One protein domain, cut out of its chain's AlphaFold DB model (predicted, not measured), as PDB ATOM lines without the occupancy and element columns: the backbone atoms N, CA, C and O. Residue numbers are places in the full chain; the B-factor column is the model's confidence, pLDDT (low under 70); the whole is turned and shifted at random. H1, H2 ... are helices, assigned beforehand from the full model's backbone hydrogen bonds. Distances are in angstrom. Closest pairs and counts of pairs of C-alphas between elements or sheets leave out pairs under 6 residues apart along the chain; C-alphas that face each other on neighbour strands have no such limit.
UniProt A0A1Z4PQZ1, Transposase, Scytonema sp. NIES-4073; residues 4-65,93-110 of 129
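Overview. This is residues 4 to 65 and 93 to 110 of the 129 residues of the protein "Transposase" of Scytonema sp. NIES-4073 (UniProt A0A1Z4PQZ1). One long helix, H1, makes the longest axis; the shorter H3 packs steeply across its later part, and a long loop, residues 47 to 58, folds back from its end to the tiny H2, with residues 60 to 65 sticking out. The printed part has 80 residues with three named helices, H1, H2, H3 in order, and no named strand: all helix. It is extended, with a radius of gyration of the C-alphas of 18.8 A and spans of 56 by 30 by 15 A.

Along the chain. H1, residues 13 to 46, runs 49.3 A from C-alpha 13 at (140.723, 183.541, 162.627). H2 is residues 59 to 62. H3, residues 96 to 109, runs 19.9 A to C-alpha 109 at (140.386, 161.536, 121.273).

Arrangement. H1 touches H3 with residues 34 to 45 alone; the closest C-alphas, of Ala 37 and Phe 99, are 5.2 A apart. They run the same way at a steep tilt of 52 degrees. H2 is apart from H1, and only just apart from H3, at 8.5 A. In H1 and H3 every O i to N i+4 pair is within hydrogen-bond range; H2 is too short for one.

Size, cuts and confidence. The C-alphas farthest apart, of Lys 9 and Gly 48, are 56.5 A apart. The link H1 to H2 is long. Residues 66 to 92 are not printed; C-alphas 65 and 93 are 16.9 A apart across the cut. Residues 48 to 54 and 110 have pLDDT under 70.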
ATOM      1  N   CYS A   4     152.735 188.370 155.711       74.25
ATOM      2  CA  CYS A   4     151.532 188.702 156.468       74.25
ATOM      3  C   CYS A   4     150.833 187.499 157.119       74.25
ATOM      4  O   CYS A   4     150.177 187.674 158.142       74.25
ATOM      5  N   LYS A   5     150.922 186.287 156.548       82.81
ATOM      6  CA  LYS A   5     150.361 185.067 157.164       82.81
ATOM      7  C   LYS A   5     151.299 184.499 158.226       82.81
ATOM      8  O   LYS A   5     150.829 183.996 159.249       82.81
ATOM      9  N   ALA A   6     152.607 184.559 157.970       83.00
ATOM     10  CA  ALA A   6     153.636 184.023 158.855       83.00
ATOM     11  C   ALA A   6     153.665 184.758 160.204       83.00
ATOM     12  O   ALA A   6     153.783 184.107 161.238       83.00
ATOM     13  N   SER A   7     153.429 186.074 160.198       86.75
ATOM     14  CA  SER A   7     153.396 186.917 161.401       86.75
ATOM     15  C   SER A   7     152.155 186.741 162.292       86.75
ATOM     16  O   SER A   7     152.084 187.330 163.368       86.75
ATOM     17  N   LYS A   8     151.148 185.949 161.890       88.00
ATOM     18  CA  LYS A   8     149.912 185.752 162.674       88.00
ATOM     19  C   LYS A   8     149.970 184.490 163.532       88.00
ATOM     20  O   LYS A   8     150.402 183.435 163.060       88.00
ATOM     21  N   LYS A   9     149.416 184.559 164.753       91.19
ATOM     22  CA  LYS A   9     149.284 183.415 165.679       91.19
ATOM     23  C   LYS A   9     148.658 182.207 164.971       91.19
ATOM     24  O   LYS A   9     147.634 182.340 164.285       91.19
ATOM     25  N   LYS A  10     149.275 181.030 165.122       88.81
ATOM     26  CA  LYS A  10     148.740 179.756 164.611       88.81
ATOM     27  C   LYS A  10     147.319 179.538 165.161       88.81
ATOM     28  O   LYS A  10     147.048 179.871 166.307       88.81
ATOM     29  N   GLY A  11     146.399 179.072 164.316       89.12
ATOM     30  CA  GLY A  11     144.988 178.857 164.684       89.12
ATOM     31  C   GLY A  11     144.097 180.109 164.737       89.12
ATOM     32  O   GLY A  11     142.881 179.977 164.801       89.12
ATOM     33  N   SER A  12     144.650 181.325 164.654       92.94
ATOM     34  CA  SER A  12     143.829 182.545 164.695       92.94
ATOM     35  C   SER A  12     142.900 182.684 163.477       92.94
ATOM     36  O   SER A  12     143.255 182.342 162.341       92.94
ATOM     37  N   ARG A  13     141.711 183.270 163.691       92.62
ATOM     38  CA  ARG A  13     140.723 183.541 162.627       92.62
ATOM     39  C   ARG A  13     141.309 184.392 161.494       92.62
ATOM     40  O   ARG A  13     141.022 184.144 160.324       92.62
ATOM     41  N   SER A  14     142.158 185.368 161.820       90.38
ATOM     42  CA  SER A  14     142.842 186.225 160.842       90.38
ATOM     43  C   SER A  14     143.831 185.440 159.971       90.38
ATOM     44  O   SER A  14     143.820 185.598 158.749       90.38
ATOM     45  N   ARG A  15     144.616 184.523 160.557       92.81
ATOM     46  CA  ARG A  15     145.515 183.629 159.808       92.81
ATOM     47  C   ARG A  15     144.746 182.718 158.852       92.81
ATOM     48  O   ARG A  15     145.171 182.555 157.710       92.81
ATOM     49  N   ARG A  16     143.607 182.163 159.284       92.31
ATOM     50  CA  ARG A  16     142.745 181.327 158.427       92.31
ATOM     51  C   ARG A  16     142.210 182.114 157.227       92.31
ATOM     52  O   ARG A  16     142.301 181.628 156.105       92.31
ATOM     53  N   LYS A  17     141.738 183.352 157.431       92.12
ATOM     54  CA  LYS A  17     141.298 184.238 156.334       92.12
ATOM     55  C   LYS A  17     142.412 184.489 155.307       92.12
ATOM     56  O   LYS A  17     142.164 184.387 154.110       92.12
ATOM     57  N   LEU A  18     143.635 184.776 155.761       92.25
ATOM     58  CA  LEU A  18     144.788 184.976 154.872       92.25
ATOM     59  C   LEU A  18     145.165 183.702 154.107       92.25
ATOM     60  O   LEU A  18     145.437 183.772 152.913       92.25
ATOM     61  N   ALA A  19     145.130 182.542 154.768       91.31
ATOM     62  CA  ALA A  19     145.382 181.256 154.123       91.31
ATOM     63  C   ALA A  19     144.358 180.954 153.017       91.31
ATOM     64  O   ALA A  19     144.743 180.484 151.953       91.31
ATOM     65  N   HIS A  20     143.076 181.269 153.234       92.81
ATOM     66  CA  HIS A  20     142.048 181.114 152.203       92.81
ATOM     67  C   HIS A  20     142.274 182.037 151.001       92.81
ATOM     68  O   HIS A  20     142.088 181.595 149.872       92.81
ATOM     69  N   ARG A  21     142.693 183.290 151.218       93.06
ATOM     70  CA  ARG A  21     143.048 184.202 150.114       93.06
ATOM     71  C   ARG A  21     144.223 183.657 149.308       93.06
ATOM     72  O   ARG A  21     144.111 183.513 148.103       93.06
ATOM     73  N   GLU A  22     145.301 183.263 149.985       92.56
ATOM     74  CA  GLU A  22     146.468 182.650 149.341       92.56
ATOM     75  C   GLU A  22     146.081 181.393 148.543       92.56
ATOM     76  O   GLU A  22     146.506 181.233 147.403       92.56
ATOM     77  N   ALA A  23     145.230 180.528 149.099       92.75
ATOM     78  CA  ALA A  23     144.744 179.339 148.404       92.75
ATOM     79  C   ALA A  23     143.938 179.674 147.138       92.75
ATOM     80  O   ALA A  23     144.089 178.983 146.133       92.75
ATOM     81  N   ARG A  24     143.117 180.735 147.161       94.94
ATOM     82  CA  ARG A  24     142.370 181.195 145.980       94.94
ATOM     83  C   ARG A  24     143.300 181.658 144.864       94.94
ATOM     84  O   ARG A  24     143.090 181.260 143.724       94.94
ATOM     85  N   GLU A  25     144.344 182.414 145.192       93.44
ATOM     86  CA  GLU A  25     145.327 182.851 144.192       93.44
ATOM     87  C   GLU A  25     146.078 181.664 143.583       93.44
ATOM     88  O   GLU A  25     146.175 181.542 142.363       93.44
ATOM     89  N   HIS A  26     146.537 180.719 144.413       91.69
ATOM     90  CA  HIS A  26     147.173 179.492 143.914       91.69
ATOM     91  C   HIS A  26     146.231 178.677 143.029       91.69
ATOM     92  O   HIS A  26     146.649 178.154 141.995       91.69
ATOM     93  N   GLN A  27     144.953 178.592 143.399       95.12
ATOM     94  CA  GLN A  27     143.937 177.921 142.598       95.12
ATOM     95  C   GLN A  27     143.709 178.632 141.259       95.12
ATOM     96  O   GLN A  27     143.585 177.960 140.235       95.12
ATOM     97  N   HIS A  28     143.663 179.965 141.251       94.25
ATOM     98  CA  HIS A  28     143.520 180.760 140.036       94.25
ATOM     99  C   HIS A  28     144.703 180.537 139.086       94.25
ATOM    100  O   HIS A  28     144.492 180.169 137.931       94.25
ATOM    101  N   ILE A  29     145.936 180.637 139.590       90.50
ATOM    102  CA  ILE A  29     147.160 180.387 138.813       90.50
ATOM    103  C   ILE A  29     147.162 178.961 138.247       90.50
ATOM    104  O   ILE A  29     147.408 178.764 137.058       90.50
ATOM    105  N   ALA A  30     146.843 177.954 139.066       89.94
ATOM    106  CA  ALA A  30     146.801 176.562 138.621       89.94
ATOM    107  C   ALA A  30     145.733 176.316 137.540       89.94
ATOM    108  O   ALA A  30     145.952 175.525 136.623       89.94
ATOM    109  N   ARG A  31     144.576 176.985 137.633       92.00
ATOM    110  CA  ARG A  31     143.523 176.919 136.610       92.00
ATOM    111  C   ARG A  31     143.950 177.601 135.316       92.00
ATOM    112  O   ARG A  31     143.789 176.991 134.269       92.00
ATOM    113  N   SER A  32     144.535 178.796 135.400       90.38
ATOM    114  CA  SER A  32     145.036 179.546 134.242       90.38
ATOM    115  C   SER A  32     146.091 178.751 133.464       90.38
ATOM    116  O   SER A  32     145.983 178.590 132.251       90.38
ATOM    117  N   ARG A  33     147.045 178.124 134.166       88.94
ATOM    118  CA  ARG A  33     148.059 177.251 133.545       88.94
ATOM    119  C   ARG A  33     147.452 176.060 132.811       88.94
ATOM    120  O   ARG A  33     147.867 175.741 131.700       88.94
ATOM    121  N   ARG A  34     146.461 175.408 133.424       88.62
ATOM    122  CA  ARG A  34     145.766 174.274 132.805       88.62
ATOM    123  C   ARG A  34     144.980 174.718 131.571       88.62
ATOM    124  O   ARG A  34     145.071 174.068 130.540       88.62
ATOM    125  N   ASP A  35     144.242 175.819 131.672       91.69
ATOM    126  CA  ASP A  35     143.477 176.394 130.562       91.69
ATOM    127  C   ASP A  35     144.381 176.767 129.378       91.69
ATOM    128  O   ASP A  35     144.095 176.385 128.245       91.69
ATOM    129  N   HIS A  36     145.522 177.411 129.645       88.88
ATOM    130  CA  HIS A  36     146.539 177.678 128.631       88.88
ATOM    131  C   HIS A  36     146.984 176.387 127.932       88.88
ATOM    132  O   HIS A  36     146.938 176.315 126.709       88.88
ATOM    133  N   ALA A  37     147.325 175.336 128.688       87.62
ATOM    134  CA  ALA A  37     147.746 174.060 128.111       87.62
ATOM    135  C   ALA A  37     146.677 173.433 127.193       87.62
ATOM    136  O   ALA A  37     147.004 173.004 126.088       87.62
ATOM    137  N   PHE A  38     145.403 173.435 127.606       89.19
ATOM    138  CA  PHE A  38     144.298 172.957 126.763       89.19
ATOM    139  C   PHE A  38     144.140 173.795 125.492       89.19
ATOM    140  O   PHE A  38     144.025 173.236 124.403       89.19
ATOM    141  N   LYS A  39     144.167 175.127 125.607       90.12
ATOM    142  CA  LYS A  39     144.051 176.036 124.457       90.12
ATOM    143  C   LYS A  39     145.180 175.825 123.459       90.12
ATOM    144  O   LYS A  39     144.913 175.698 122.267       90.12
ATOM    145  N   THR A  40     146.420 175.737 123.934       88.38
ATOM    146  CA  THR A  40     147.585 175.482 123.084       88.38
ATOM    147  C   THR A  40     147.478 174.120 122.403       88.38
ATOM    148  O   THR A  40     147.690 174.030 121.199       88.38
ATOM    149  N   ALA A  41     147.093 173.066 123.129       85.06
ATOM    150  CA  ALA A  41     146.963 171.729 122.555       85.06
ATOM    151  C   ALA A  41     145.843 171.657 121.502       85.06
ATOM    152  O   ALA A  41     146.055 171.126 120.414       85.06
ATOM    153  N   HIS A  42     144.682 172.267 121.760       86.69
ATOM    154  CA  HIS A  42     143.614 172.375 120.763       86.69
ATOM    155  C   HIS A  42     144.034 173.193 119.539       86.69
ATOM    156  O   HIS A  42     143.729 172.799 118.413       86.69
ATOM    157  N   ALA A  43     144.752 174.302 119.738       87.06
ATOM    158  CA  ALA A  43     145.289 175.098 118.640       87.06
ATOM    159  C   ALA A  43     146.257 174.276 117.776       87.06
ATOM    160  O   ALA A  43     146.175 174.337 116.551       87.06
ATOM    161  N   LEU A  44     147.115 173.457 118.394       81.38
ATOM    162  CA  LEU A  44     148.023 172.562 117.678       81.38
ATOM    163  C   LEU A  44     147.279 171.481 116.896       81.38
ATOM    164  O   LEU A  44     147.530 171.335 115.705       81.38
ATOM    165  N   VAL A  45     146.332 170.766 117.503       79.06
ATOM    166  CA  VAL A  45     145.556 169.730 116.793       79.06
ATOM    167  C   VAL A  45     144.787 170.331 115.612       79.06
ATOM    168  O   VAL A  45     144.749 169.754 114.527       79.06
ATOM    169  N   ARG A  46     144.256 171.550 115.769       82.19
ATOM    170  CA  ARG A  46     143.564 172.277 114.696       82.19
ATOM    171  C   ARG A  46     144.472 172.632 113.511       82.19
ATOM    172  O   ARG A  46     143.956 172.818 112.416       82.19
ATOM    173  N   THR A  47     145.796 172.695 113.684       78.56
ATOM    174  CA  THR A  47     146.720 172.903 112.548       78.56
ATOM    175  C   THR A  47     146.809 171.702 111.598       78.56
ATOM    176  O   THR A  47     147.432 171.821 110.549       78.56
ATOM    177  N   GLY A  48     146.190 170.558 111.925       66.56
ATOM    178  CA  GLY A  48     146.108 169.396 111.031       66.56
ATOM    179  C   GLY A  48     147.393 168.567 110.949       66.56
ATOM    180  O   GLY A  48     147.480 167.635 110.149       66.56
ATOM    181  N   LYS A  49     148.397 168.878 111.778       69.38
ATOM    182  CA  LYS A  49     149.610 168.066 111.913       69.38
ATOM    183  C   LYS A  49     149.265 166.766 112.640       69.38
ATOM    184  O   LYS A  49     148.707 166.800 113.732       69.38
ATOM    185  N   LYS A  50     149.604 165.631 112.024       60.19
ATOM    186  CA  LYS A  50     149.248 164.288 112.517       60.19
ATOM    187  C   LYS A  50     150.257 163.687 113.493       60.19
ATOM    188  O   LYS A  50     149.919 162.745 114.194       60.19
ATOM    189  N   VAL A  51     151.479 164.221 113.534       59.28
ATOM    190  CA  VAL A  51     152.572 163.685 114.352       59.28
ATOM    191  C   VAL A  51     153.225 164.825 115.121       59.28
ATOM    192  O   VAL A  51     153.750 165.769 114.526       59.28
ATOM    193  N   PHE A  52     153.209 164.722 116.449       67.06
ATOM    194  CA  PHE A  52     153.934 165.618 117.343       67.06
ATOM    195  C   PHE A  52     155.064 164.849 118.011       67.06
ATOM    196  O   PHE A  52     154.845 163.884 118.737       67.06
ATOM    197  N   ILE A  53     156.284 165.298 117.753       65.81
ATOM    198  CA  ILE A  53     157.498 164.733 118.320       65.81
ATOM    199  C   ILE A  53     157.997 165.683 119.401       65.81
ATOM    200  O   ILE A  53     158.230 166.859 119.127       65.81
ATOM    201  N   HIS A  54     158.208 165.156 120.602       68.94
ATOM    202  CA  HIS A  54     158.949 165.839 121.652       68.94
ATOM    203  C   HIS A  54     160.206 165.039 121.998       68.94
ATOM    204  O   HIS A  54     160.254 163.820 121.824       68.94
ATOM    205  N   GLU A  55     161.250 165.742 122.422       72.19
ATOM    206  CA  GLU A  55     162.488 165.118 122.877       72.19
ATOM    207  C   GLU A  55     162.275 164.481 124.255       72.19
ATOM    208  O   GLU A  55     161.637 165.084 125.126       72.19
ATOM    209  N   ASP A  56     162.839 163.288 124.470       71.44
ATOM    210  CA  ASP A  56     162.924 162.682 125.801       71.44
ATOM    211  C   ASP A  56     164.008 163.403 126.611       71.44
ATOM    212  O   ASP A  56     165.178 163.016 126.663       71.44
ATOM    213  N   LEU A  57     163.625 164.544 127.179       70.38
ATOM    214  CA  LEU A  57     164.508 165.340 128.008       70.38
ATOM    215  C   LEU A  57     164.342 164.938 129.471       70.38
ATOM    216  O   LEU A  57     163.243 164.974 130.024       70.38
ATOM    217  N   ASN A  58     165.455 164.667 130.154       77.94
ATOM    218  CA  ASN A  58     165.444 164.428 131.595       77.94
ATOM    219  C   ASN A  58     165.125 165.728 132.369       77.94
ATOM    220  O   ASN A  58     166.007 166.422 132.886       77.94
ATOM    221  N   LEU A  59     163.831 166.046 132.478       74.00
ATOM    222  CA  LEU A  59     163.295 167.250 133.123       74.00
ATOM    223  C   LEU A  59     163.735 167.378 134.590       74.00
ATOM    224  O   LEU A  59     163.944 168.482 135.107       74.00
ATOM    225  N   LYS A  60     163.916 166.243 135.277       79.44
ATOM    226  CA  LYS A  60     164.378 166.210 136.671       79.44
ATOM    227  C   LYS A  60     165.827 166.676 136.779       79.44
ATOM    228  O   LYS A  60     166.145 167.485 137.648       79.44
ATOM    229  N   ALA A  61     166.697 166.211 135.884       81.81
ATOM    230  CA  ALA A  61     168.078 166.677 135.830       81.81
ATOM    231  C   ALA A  61     168.153 168.162 135.440       81.81
ATOM    232  O   ALA A  61     168.913 168.916 136.047       81.81
ATOM    233  N   LEU A  62     167.313 168.607 134.498       79.06
ATOM    234  CA  LEU A  62     167.319 169.991 134.031       79.06
ATOM    235  C   LEU A  62     166.842 170.983 135.097       79.06
ATOM    236  O   LEU A  62     167.386 172.079 135.197       79.06
ATOM    237  N   SER A  63     165.871 170.610 135.924       82.06
ATOM    238  CA  SER A  63     165.366 171.463 137.012       82.06
ATOM    239  C   SER A  63     166.267 171.480 138.254       82.06
ATOM    240  O   SER A  63     166.042 172.272 139.175       82.06
ATOM    241  N   LYS A  64     167.319 170.654 138.289       87.06
ATOM    242  CA  LYS A  64     168.233 170.569 139.428       87.06
ATOM    243  C   LYS A  64     168.996 171.880 139.642       87.06
ATOM    244  O   LYS A  64     169.403 172.569 138.706       87.06
ATOM    245  N   ARG A  65     169.192 172.214 140.918       88.06
ATOM    246  CA  ARG A  65     169.995 173.352 141.383       88.06
ATOM    247  C   ARG A  65     171.485 173.117 141.108       88.06
ATOM    248  O   ARG A  65     171.981 172.010 141.316       88.06
ATOM    249  N   ASP A  93     156.779 177.589 134.547       80.31
ATOM    250  CA  ASP A  93     155.634 178.380 134.104       80.31
ATOM    251  C   ASP A  93     155.071 177.893 132.764       80.31
ATOM    252  O   ASP A  93     153.854 177.799 132.618       80.31
ATOM    253  N   ALA A  94     155.943 177.459 131.847       79.12
ATOM    254  CA  ALA A  94     155.557 176.825 130.584       79.12
ATOM    255  C   ALA A  94     154.853 175.461 130.764       79.12
ATOM    256  O   ALA A  94     154.170 174.995 129.857       79.12
ATOM    257  N   ALA A  95     154.991 174.821 131.933       77.62
ATOM    258  CA  ALA A  95     154.251 173.620 132.339       77.62
ATOM    259  C   ALA A  95     154.308 172.425 131.353       77.62
ATOM    260  O   ALA A  95     153.353 171.649 131.266       77.62
ATOM    261  N   PHE A  96     155.447 172.227 130.673       74.69
ATOM    262  CA  PHE A  96     155.639 171.218 129.616       74.69
ATOM    263  C   PHE A  96     155.151 169.805 129.970       74.69
ATOM    264  O   PHE A  96     154.471 169.179 129.168       74.69
ATOM    265  N   GLY A  97     155.429 169.312 131.182       78.12
ATOM    266  CA  GLY A  97     155.008 167.965 131.583       78.12
ATOM    267  C   GLY A  97     153.486 167.775 131.565       78.12
ATOM    268  O   GLY A  97     152.995 166.822 130.975       78.12
ATOM    269  N   GLN A  98     152.725 168.710 132.155       81.06
ATOM    270  CA  GLN A  98     151.255 168.645 132.116       81.06
ATOM    271  C   GLN A  98     150.717 168.865 130.704       81.06
ATOM    272  O   GLN A  98     149.710 168.273 130.330       81.06
ATOM    273  N   PHE A  99     151.387 169.716 129.931       83.12
ATOM    274  CA  PHE A  99     151.021 169.984 128.552       83.12
ATOM    275  C   PHE A  99     151.119 168.732 127.672       83.12
ATOM    276  O   PHE A  99     150.164 168.455 126.954       83.12
ATOM    277  N   PHE A 100     152.196 167.945 127.768       80.62
ATOM    278  CA  PHE A 100     152.331 166.707 126.991       80.62
ATOM    279  C   PHE A 100     151.245 165.688 127.339       80.62
ATOM    280  O   PHE A 100     150.602 165.170 126.436       80.62
ATOM    281  N   THR A 101     150.931 165.502 128.625       83.44
ATOM    282  CA  THR A 101     149.822 164.626 129.044       83.44
ATOM    283  C   THR A 101     148.468 165.091 128.492       83.44
ATOM    284  O   THR A 101     147.643 164.281 128.075       83.44
ATOM    285  N   ILE A 102     148.214 166.404 128.481       84.94
ATOM    286  CA  ILE A 102     146.977 166.972 127.921       84.94
ATOM    287  C   ILE A 102     146.943 166.809 126.398       84.94
ATOM    288  O   ILE A 102     145.894 166.490 125.841       84.94
ATOM    289  N   LEU A 103     148.075 167.014 125.726       82.62
ATOM    290  CA  LEU A 103     148.201 166.846 124.284       82.62
ATOM    291  C   LEU A 103     147.949 165.391 123.887       82.62
ATOM    292  O   LEU A 103     147.134 165.156 123.001       82.62
ATOM    293  N   GLU A 104     148.557 164.434 124.590       80.06
ATOM    294  CA  GLU A 104     148.319 163.000 124.403       80.06
ATOM    295  C   GLU A 104     146.839 162.652 124.569       80.06
ATOM    296  O   GLU A 104     146.263 161.975 123.719       80.06
ATOM    297  N   TYR A 105     146.196 163.176 125.616       83.75
ATOM    298  CA  TYR A 105     144.770 162.968 125.866       83.75
ATOM    299  C   TYR A 105     143.874 163.517 124.743       83.75
ATOM    300  O   TYR A 105     142.933 162.848 124.315       83.75
ATOM    301  N   ILE A 106     144.143 164.731 124.247       81.38
ATOM    302  CA  ILE A 106     143.351 165.337 123.165       81.38
ATOM    303  C   ILE A 106     143.591 164.601 121.846       81.38
ATOM    304  O   ILE A 106     142.637 164.344 121.116       81.38
ATOM    305  N   ALA A 107     144.841 164.250 121.549       74.50
ATOM    306  CA  ALA A 107     145.200 163.530 120.336       74.50
ATOM    307  C   ALA A 107     144.623 162.105 120.326       74.50
ATOM    308  O   ALA A 107     144.059 161.714 119.315       74.50
ATOM    309  N   ALA A 108     144.614 161.388 121.456       75.31
ATOM    310  CA  ALA A 108     143.952 160.083 121.565       75.31
ATOM    311  C   ALA A 108     142.435 160.147 121.303       75.31
ATOM    312  O   ALA A 108     141.824 159.167 120.882       75.31
ATOM    313  N   LYS A 109     141.808 161.302 121.553       76.69
ATOM    314  CA  LYS A 109     140.386 161.536 121.273       76.69
ATOM    315  C   LYS A 109     140.127 161.985 119.828       76.69
ATOM    316  O   LYS A 109     138.991 161.897 119.362       76.69
ATOM    317  N   ALA A 110     141.140 162.488 119.126       67.44
ATOM    318  CA  ALA A 110     141.033 162.894 117.735       67.44
ATOM    319  C   ALA A 110     141.275 161.678 116.817       67.44
ATOM    320  O   ALA A 110     142.308 161.022 116.934       67.44
TER     321      ALA A 110